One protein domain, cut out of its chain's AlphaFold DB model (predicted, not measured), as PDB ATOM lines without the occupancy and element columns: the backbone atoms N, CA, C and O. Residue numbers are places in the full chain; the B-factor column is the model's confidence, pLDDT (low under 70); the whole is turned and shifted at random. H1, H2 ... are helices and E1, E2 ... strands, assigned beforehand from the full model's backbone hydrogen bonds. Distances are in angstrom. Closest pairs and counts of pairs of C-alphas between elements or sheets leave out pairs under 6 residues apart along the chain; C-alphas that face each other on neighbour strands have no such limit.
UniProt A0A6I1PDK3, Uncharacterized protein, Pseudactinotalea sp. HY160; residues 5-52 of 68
ATOM      1  N   LEU A   5     -46.024 -48.728 -19.447       96.62
ATOM      2  CA  LEU A   5     -46.317 -47.403 -19.988       96.62
ATOM      3  C   LEU A   5     -46.395 -46.404 -18.833       96.62
ATOM      4  O   LEU A   5     -47.172 -46.602 -17.901       96.62
ATOM      5  N   LEU A   6     -45.592 -45.349 -18.906       97.56
ATOM      6  CA  LEU A   6     -45.590 -44.259 -17.940       97.56
ATOM      7  C   LEU A   6     -46.519 -43.142 -18.411       97.56
ATOM      8  O   LEU A   6     -46.462 -42.728 -19.572       97.56
ATOM      9  N   ASP A   7     -47.336 -42.629 -17.494       96.75
ATOM     10  CA  ASP A   7     -47.955 -41.318 -17.670       96.75
ATOM     11  C   ASP A   7     -46.927 -40.191 -17.447       96.75
ATOM     12  O   ASP A   7     -45.773 -40.431 -17.070       96.75
ATOM     13  N   THR A   8     -47.341 -38.941 -17.676       96.50
ATOM     14  CA  THR A   8     -46.453 -37.781 -17.537       96.50
ATOM     15  C   THR A   8     -45.876 -37.643 -16.119       96.50
ATOM     16  O   THR A   8     -44.696 -37.329 -15.975       96.50
ATOM     17  N   ASN A   9     -46.656 -37.894 -15.062       95.88
ATOM     18  CA  ASN A   9     -46.181 -37.744 -13.682       95.88
ATOM     19  C   ASN A   9     -45.207 -38.858 -13.296       95.88
ATOM     20  O   ASN A   9     -44.163 -38.581 -12.710       95.88
ATOM     21  N   ALA A  10     -45.518 -40.102 -13.657       96.56
ATOM     22  CA  ALA A  10     -44.636 -41.237 -13.443       96.56
ATOM     23  C   ALA A  10     -43.299 -41.033 -14.171       96.56
ATOM     24  O   ALA A  10     -42.251 -41.265 -13.572       96.56
ATOM     25  N   LEU A  11     -43.321 -40.524 -15.410       96.00
ATOM     26  CA  LEU A  11     -42.109 -40.150 -16.143       96.00
ATOM     27  C   LEU A  11     -41.299 -39.080 -15.396       96.00
ATOM     28  O   LEU A  11     -40.102 -39.268 -15.191       96.00
ATOM     29  N   ILE A  12     -41.938 -37.997 -14.935       94.94
ATOM     30  CA  ILE A  12     -41.269 -36.943 -14.150       94.94
ATOM     31  C   ILE A  12     -40.609 -37.532 -12.898       94.94
ATOM     32  O   ILE A  12     -39.455 -37.218 -12.608       94.94
ATOM     33  N   TRP A  13     -41.305 -38.398 -12.160       95.75
ATOM     34  CA  TRP A  13     -40.762 -38.978 -10.932       95.75
ATOM     35  C   TRP A  13     -39.631 -39.971 -11.186       95.75
ATOM     36  O   TRP A  13     -38.690 -40.006 -10.396       95.75
ATOM     37  N   VAL A  14     -39.681 -40.742 -12.279       94.75
ATOM     38  CA  VAL A  14     -38.550 -41.578 -12.715       94.75
ATOM     39  C   VAL A  14     -37.333 -40.698 -12.996       94.75
ATOM     40  O   VAL A  14     -36.270 -40.944 -12.431       94.75
ATOM     41  N   LEU A  15     -37.493 -39.652 -13.816       90.94
ATOM     42  CA  LEU A  15     -36.405 -38.742 -14.197       90.94
ATOM     43  C   LEU A  15     -35.809 -38.004 -12.992       90.94
ATOM     44  O   LEU A  15     -34.605 -37.771 -12.938       90.94
ATOM     45  N   ALA A  16     -36.644 -37.658 -12.011       91.50
ATOM     46  CA  ALA A  16     -36.224 -36.938 -10.817       91.50
ATOM     47  C   ALA A  16     -35.758 -37.833  -9.655       91.50
ATOM     48  O   ALA A  16     -35.335 -37.310  -8.625       91.50
ATOM     49  N   GLY A  17     -35.869 -39.163  -9.768       91.50
ATOM     50  CA  GLY A  17     -35.652 -40.070  -8.635       91.50
ATOM     51  C   GLY A  17     -36.618 -39.825  -7.461       91.50
ATOM     52  O   GLY A  17     -36.310 -40.152  -6.312       91.50
ATOM     53  N   ASP A  18     -37.787 -39.242  -7.732       94.06
ATOM     54  CA  ASP A  18     -38.694 -38.685  -6.724       94.06
ATOM     55  C   ASP A  18     -39.364 -39.801  -5.886       94.06
ATOM     56  O   ASP A  18     -39.867 -40.782  -6.457       94.06
ATOM     57  N   PRO A  19     -39.385 -39.710  -4.535       94.62
ATOM     58  CA  PRO A  19     -40.018 -40.694  -3.641       94.62
ATOM     59  C   PRO A  19     -41.519 -40.899  -3.879       94.62
ATOM     60  O   PRO A  19     -42.062 -41.916  -3.447       94.62
ATOM     61  N   ARG A  20     -42.188 -39.984  -4.590       95.69
ATOM     62  CA  ARG A  20     -43.587 -40.135  -5.014       95.69
ATOM     63  C   ARG A  20     -43.800 -41.330  -5.939       95.69
ATOM     64  O   ARG A  20     -44.890 -41.900  -5.942       95.69
ATOM     65  N   LEU A  21     -42.769 -41.769  -6.664       97.06
ATOM     66  CA  LEU A  21     -42.803 -43.064  -7.333       97.06
ATOM     67  C   LEU A  21     -42.561 -44.167  -6.297       97.06
ATOM     68  O   LEU A  21     -41.421 -44.447  -5.934       97.06
ATOM     69  N   GLY A  22     -43.636 -44.786  -5.811       96.44
ATOM     70  CA  GLY A  22     -43.560 -45.813  -4.772       96.44
ATOM     71  C   GLY A  22     -42.686 -47.019  -5.150       96.44
ATOM     72  O   GLY A  22     -42.483 -47.325  -6.326       96.44
ATOM     73  N   GLY A  23     -42.203 -47.753  -4.141       96.94
ATOM     74  CA  GLY A  23     -41.240 -48.850  -4.324       96.94
ATOM     75  C   GLY A  23     -41.693 -49.944  -5.298       96.94
ATOM     76  O   GLY A  23     -40.902 -50.400  -6.118       96.94
ATOM     77  N   ARG A  24     -42.984 -50.303  -5.287       95.94
ATOM     78  CA  ARG A  24     -43.544 -51.263  -6.251       95.94
ATOM     79  C   ARG A  24     -43.452 -50.753  -7.690       95.94
ATOM     80  O   ARG A  24     -43.034 -51.503  -8.561       95.94
ATOM     81  N   ALA A  25     -43.819 -49.495  -7.931       96.31
ATOM     82  CA  ALA A  25     -43.765 -48.903  -9.265       96.31
ATOM     83  C   ALA A  25     -42.315 -48.795  -9.760       96.31
ATOM     84  O   ALA A  25     -42.033 -49.155 -10.898       96.31
ATOM     85  N   ARG A  26     -41.378 -48.401  -8.887       96.50
ATOM     86  CA  ARG A  26     -39.936 -48.406  -9.194       96.50
ATOM     87  C   ARG A  26     -39.440 -49.785  -9.608       96.50
ATOM     88  O   ARG A  26     -38.784 -49.896 -10.636       96.50
ATOM     89  N   ALA A  27     -39.786 -50.821  -8.844       96.19
ATOM     90  CA  ALA A  27     -39.417 -52.193  -9.178       96.19
ATOM     91  C   ALA A  27     -40.018 -52.621 -10.526       96.19
ATOM     92  O   ALA A  27     -39.317 -53.166 -11.363       96.19
ATOM     93  N   GLN A  28     -41.289 -52.304 -10.789       95.31
ATOM     94  CA  GLN A  28     -41.913 -52.616 -12.079       95.31
ATOM     95  C   GLN A  28     -41.227 -51.919 -13.257       95.31
ATOM     96  O   GLN A  28     -41.077 -52.535 -14.304       95.31
ATOM     97  N   VAL A  29     -40.815 -50.658 -13.101       95.81
ATOM     98  CA  VAL A  29     -40.067 -49.927 -14.134       95.81
ATOM     99  C   VAL A  29     -38.677 -50.533 -14.342       95.81
ATOM    100  O   VAL A  29     -38.261 -50.675 -15.486       95.81
ATOM    101  N   ALA A  30     -37.986 -50.913 -13.263       95.50
ATOM    102  CA  ALA A  30     -36.642 -51.489 -13.318       95.50
ATOM    103  C   ALA A  30     -36.611 -52.891 -13.953       95.50
ATOM    104  O   ALA A  30     -35.715 -53.188 -14.735       95.50
ATOM    105  N   GLU A  31     -37.608 -53.727 -13.657       95.81
ATOM    106  CA  GLU A  31     -37.705 -55.100 -14.173       95.81
ATOM    107  C   GLU A  31     -38.387 -55.182 -15.552       95.81
ATOM    108  O   GLU A  31     -38.463 -56.253 -16.161       95.81
ATOM    109  N   ALA A  32     -38.938 -54.073 -16.063       95.56
ATOM    110  CA  ALA A  32     -39.647 -54.077 -17.334       95.56
ATOM    111  C   ALA A  32     -38.675 -54.246 -18.514       95.56
ATOM    112  O   ALA A  32     -37.752 -53.447 -18.671       95.56
ATOM    113  N   PRO A  33     -38.934 -55.183 -19.447       95.31
ATOM    114  CA  PRO A  33     -38.093 -55.341 -20.634       95.31
ATOM    115  C   PRO A  33     -38.167 -54.123 -21.564       95.31
ATOM    116  O   PRO A  33     -37.258 -53.889 -22.356       95.31
ATOM    117  N   ARG A  34     -39.273 -53.367 -21.503       95.62
ATOM    118  CA  ARG A  34     -39.461 -52.095 -22.203       95.62
ATOM    119  C   ARG A  34     -40.307 -51.141 -21.373       95.62
ATOM    120  O   ARG A  34     -41.357 -51.528 -20.855       95.62
ATOM    121  N   VAL A  35     -39.859 -49.890 -21.333       96.50
ATOM    122  CA  VAL A  35     -40.572 -48.760 -20.742       96.50
ATOM    123  C   VAL A  35     -40.944 -47.800 -21.864       96.50
ATOM    124  O   VAL A  35     -40.102 -47.406 -22.670       96.50
ATOM    125  N   HIS A  36     -42.221 -47.454 -21.934       96.38
ATOM    126  CA  HIS A  36     -42.791 -46.561 -22.927       96.38
ATOM    127  C   HIS A  36     -43.334 -45.307 -22.245       96.38
ATOM    128  O   HIS A  36     -43.752 -45.340 -21.090       96.38
ATOM    129  N   PHE A  37     -43.381 -44.213 -22.990       96.38
ATOM    130  CA  PHE A  37     -44.127 -43.005 -22.657       96.38
ATOM    131  C   PHE A  37     -44.614 -42.380 -23.963       96.38
ATOM    132  O   PHE A  37     -44.068 -42.645 -25.038       96.38
ATOM    133  N   LEU A  38     -45.667 -41.573 -23.893       96.00
ATOM    134  CA  LEU A  38     -46.182 -40.891 -25.074       96.00
ATOM    135  C   LEU A  38     -45.353 -39.636 -25.366       96.00
ATOM    136  O   LEU A  38     -44.978 -38.904 -24.453       96.00
ATOM    137  N   ALA A  39     -45.144 -39.323 -26.647       95.56
ATOM    138  CA  ALA A  39     -44.464 -38.088 -27.056       95.56
ATOM    139  C   ALA A  39     -45.162 -36.820 -26.519       95.56
ATOM    140  O   ALA A  39     -44.503 -35.822 -26.232       95.56
ATOM    141  N   VAL A  40     -46.486 -36.872 -26.312       96.00
ATOM    142  CA  VAL A  40     -47.247 -35.770 -25.701       96.00
ATOM    143  C   VAL A  40     -46.793 -35.461 -24.269       96.00
ATOM    144  O   VAL A  40     -46.813 -34.299 -23.878       96.00
ATOM    145  N   SER A  41     -46.310 -36.452 -23.509       96.00
ATOM    146  CA  SER A  41     -45.766 -36.224 -22.165       96.00
ATOM    147  C   SER A  41     -44.496 -35.375 -22.208       96.00
ATOM    148  O   SER A  41     -44.311 -34.519 -21.347       96.00
ATOM    149  N   VAL A  42     -43.655 -35.542 -23.237       94.00
ATOM    150  CA  VAL A  42     -42.474 -34.686 -23.444       94.00
ATOM    151  C   VAL A  42     -42.911 -33.251 -23.726       94.00
ATOM    152  O   VAL A  42     -42.440 -32.337 -23.057       94.00
ATOM    153  N   LEU A  43     -43.868 -33.053 -24.642       95.12
ATOM    154  CA  LEU A  43     -44.422 -31.726 -24.936       95.12
ATOM    155  C   LEU A  43     -45.009 -31.059 -23.681       95.12
ATOM    156  O   LEU A  43     -44.749 -29.884 -23.426       95.12
ATOM    157  N   GLU A  44     -45.785 -31.799 -22.887       95.75
ATOM    158  CA  GLU A  44     -46.385 -31.304 -21.647       95.75
ATOM    159  C   GLU A  44     -45.318 -30.854 -20.636       95.75
ATOM    160  O   GLU A  44     -45.434 -29.766 -20.065       95.75
ATOM    161  N   ILE A  45     -44.271 -31.664 -20.437       94.12
ATOM    162  CA  ILE A  45     -43.140 -31.341 -19.554       94.12
ATOM    163  C   ILE A  45     -42.436 -30.079 -20.052       94.12
ATOM    164  O   ILE A  45     -42.311 -29.120 -19.294       94.12
ATOM    165  N   THR A  46     -42.060 -30.033 -21.331       93.06
ATOM    166  CA  THR A  46     -41.366 -28.887 -21.929       93.06
ATOM    167  C   THR A  46     -42.173 -27.595 -21.792       93.06
ATOM    168  O   THR A  46     -41.631 -26.572 -21.380       93.06
ATOM    169  N   LEU A  47     -43.482 -27.622 -22.065       94.50
ATOM    170  CA  LEU A  47     -44.341 -26.443 -21.896       94.50
ATOM    171  C   LEU A  47     -44.403 -25.984 -20.436       94.50
ATOM    172  O   LEU A  47     -44.363 -24.784 -20.161       94.50
ATOM    173  N   LYS A  48     -44.480 -26.921 -19.486       93.69
ATOM    174  CA  LYS A  48     -44.468 -26.594 -18.055       93.69
ATOM    175  C   LYS A  48     -43.128 -26.001 -17.617       93.69
ATOM    176  O   LYS A  48     -43.145 -25.056 -16.829       93.69
ATOM    177  N   GLU A  49     -42.003 -26.486 -18.139       92.75
ATOM    178  CA  GLU A  49     -40.679 -25.899 -17.880       92.75
ATOM    179  C   GLU A  49     -40.551 -24.488 -18.459       92.75
ATOM    180  O   GLU A  49     -40.158 -23.564 -17.748       92.75
ATOM    181  N   MET A  50     -40.974 -24.279 -19.710       90.31
ATOM    182  CA  MET A  50     -40.965 -22.960 -20.357       90.31
ATOM    183  C   MET A  50     -41.818 -21.926 -19.610       90.31
ATOM    184  O   MET A  50     -41.478 -20.745 -19.583       90.31
ATOM    185  N   LEU A  51     -42.924 -22.362 -19.002       95.62
ATOM    186  CA  LEU A  51     -43.787 -21.523 -18.167       95.62
ATOM    187  C   LEU A  51     -43.264 -21.355 -16.727       95.62
ATOM    188  O   LEU A  51     -43.928 -20.704 -15.921       95.62
ATOM    189  N   GLY A  52     -42.128 -21.966 -16.374       91.06
ATOM    190  CA  GLY A  52     -41.559 -21.938 -15.024       91.06
ATOM    191  C   GLY A  52     -42.371 -22.715 -13.981       91.06
ATOM    192  O   GLY A  52     -42.183 -22.515 -12.783       91.06
TER     193      GLY A  52
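This is residues 5 to 52 of the 68 residues of an uncharacterized protein of Pseudactinotalea sp. HY160 (UniProt A0A6I1PDK3). The longest helix, H3, reaches away as an arm at one end of a small flat frame, where its residues 46 to 50, with 51 and 52 after them, stick out. H1 sits in the middle of the frame and crosses its flat plane, H2 is on the side of H1 far from H3, and the short strand E1 runs along one side of the frame, bridging from H2 to H3, with the first residues, 5 and 6, beside it. The printed part has 48 residues, with three named helices and one named strand in the order H1, H2, E1, H3, and it is mostly helix. It is only just compact, close to loose, with a radius of gyration of the C-alphas of 11.4 A and spans of 33 by 21 by 11 A.

Find C-alpha 39 at (-44.464, -38.088, -27.056); from there H3, residues 39 to 50, runs 16.9 A to C-alpha 50 at (-40.965, -22.960, -20.357). Look next at C-alpha 8 at (-46.453, -37.781, -17.537), where H1, residues 8 to 16, begins; it is 12.3 A long. H2 is residues 23 to 31, 12.2 A long. E1 is the three residues 35 to 37.

Start at H3, which touches H1 with residues 41 to 45 alone; the closest C-alphas are those of Thr 8 and Ser 41, 4.9 A apart. The two helices run the same way at a steep tilt of 66 degrees. On to H2: it is close to H1 but not clearly touching, the closest C-alphas being those of Val 14 and Arg 26, 7.8 A apart. The lines of H1 and H2 are about perpendicular, at 83 degrees. H2 and H3 are apart. Look then at E1, which pairs with no named strand, while residues 5 to 6 make a short parallel pairing with its residues 36 to 37. Its closest C-alpha pair with H1 is Leu 11 and Phe 37, 7.4 A apart, and with H2 it is Val 29 and Val 35, 6.7 A apart. E1 and H3 meet only through their link. In H1, H2 and H3, every backbone O i to N i+4 pair is within hydrogen-bond range.

The two C-alphas farthest apart are those of Pro 33 and Leu 51, 34.4 A. Residues 46 to 52, of which 46 to 50 belong to H3, stand free. The links from H2 to E1 and from E1 to H3 are tight, and the six residues between H1 and H2 make a short link. The printed part, residues 5 to 52, has no cut. Its mean pLDDT is 95.1, and no printed residue is under 70.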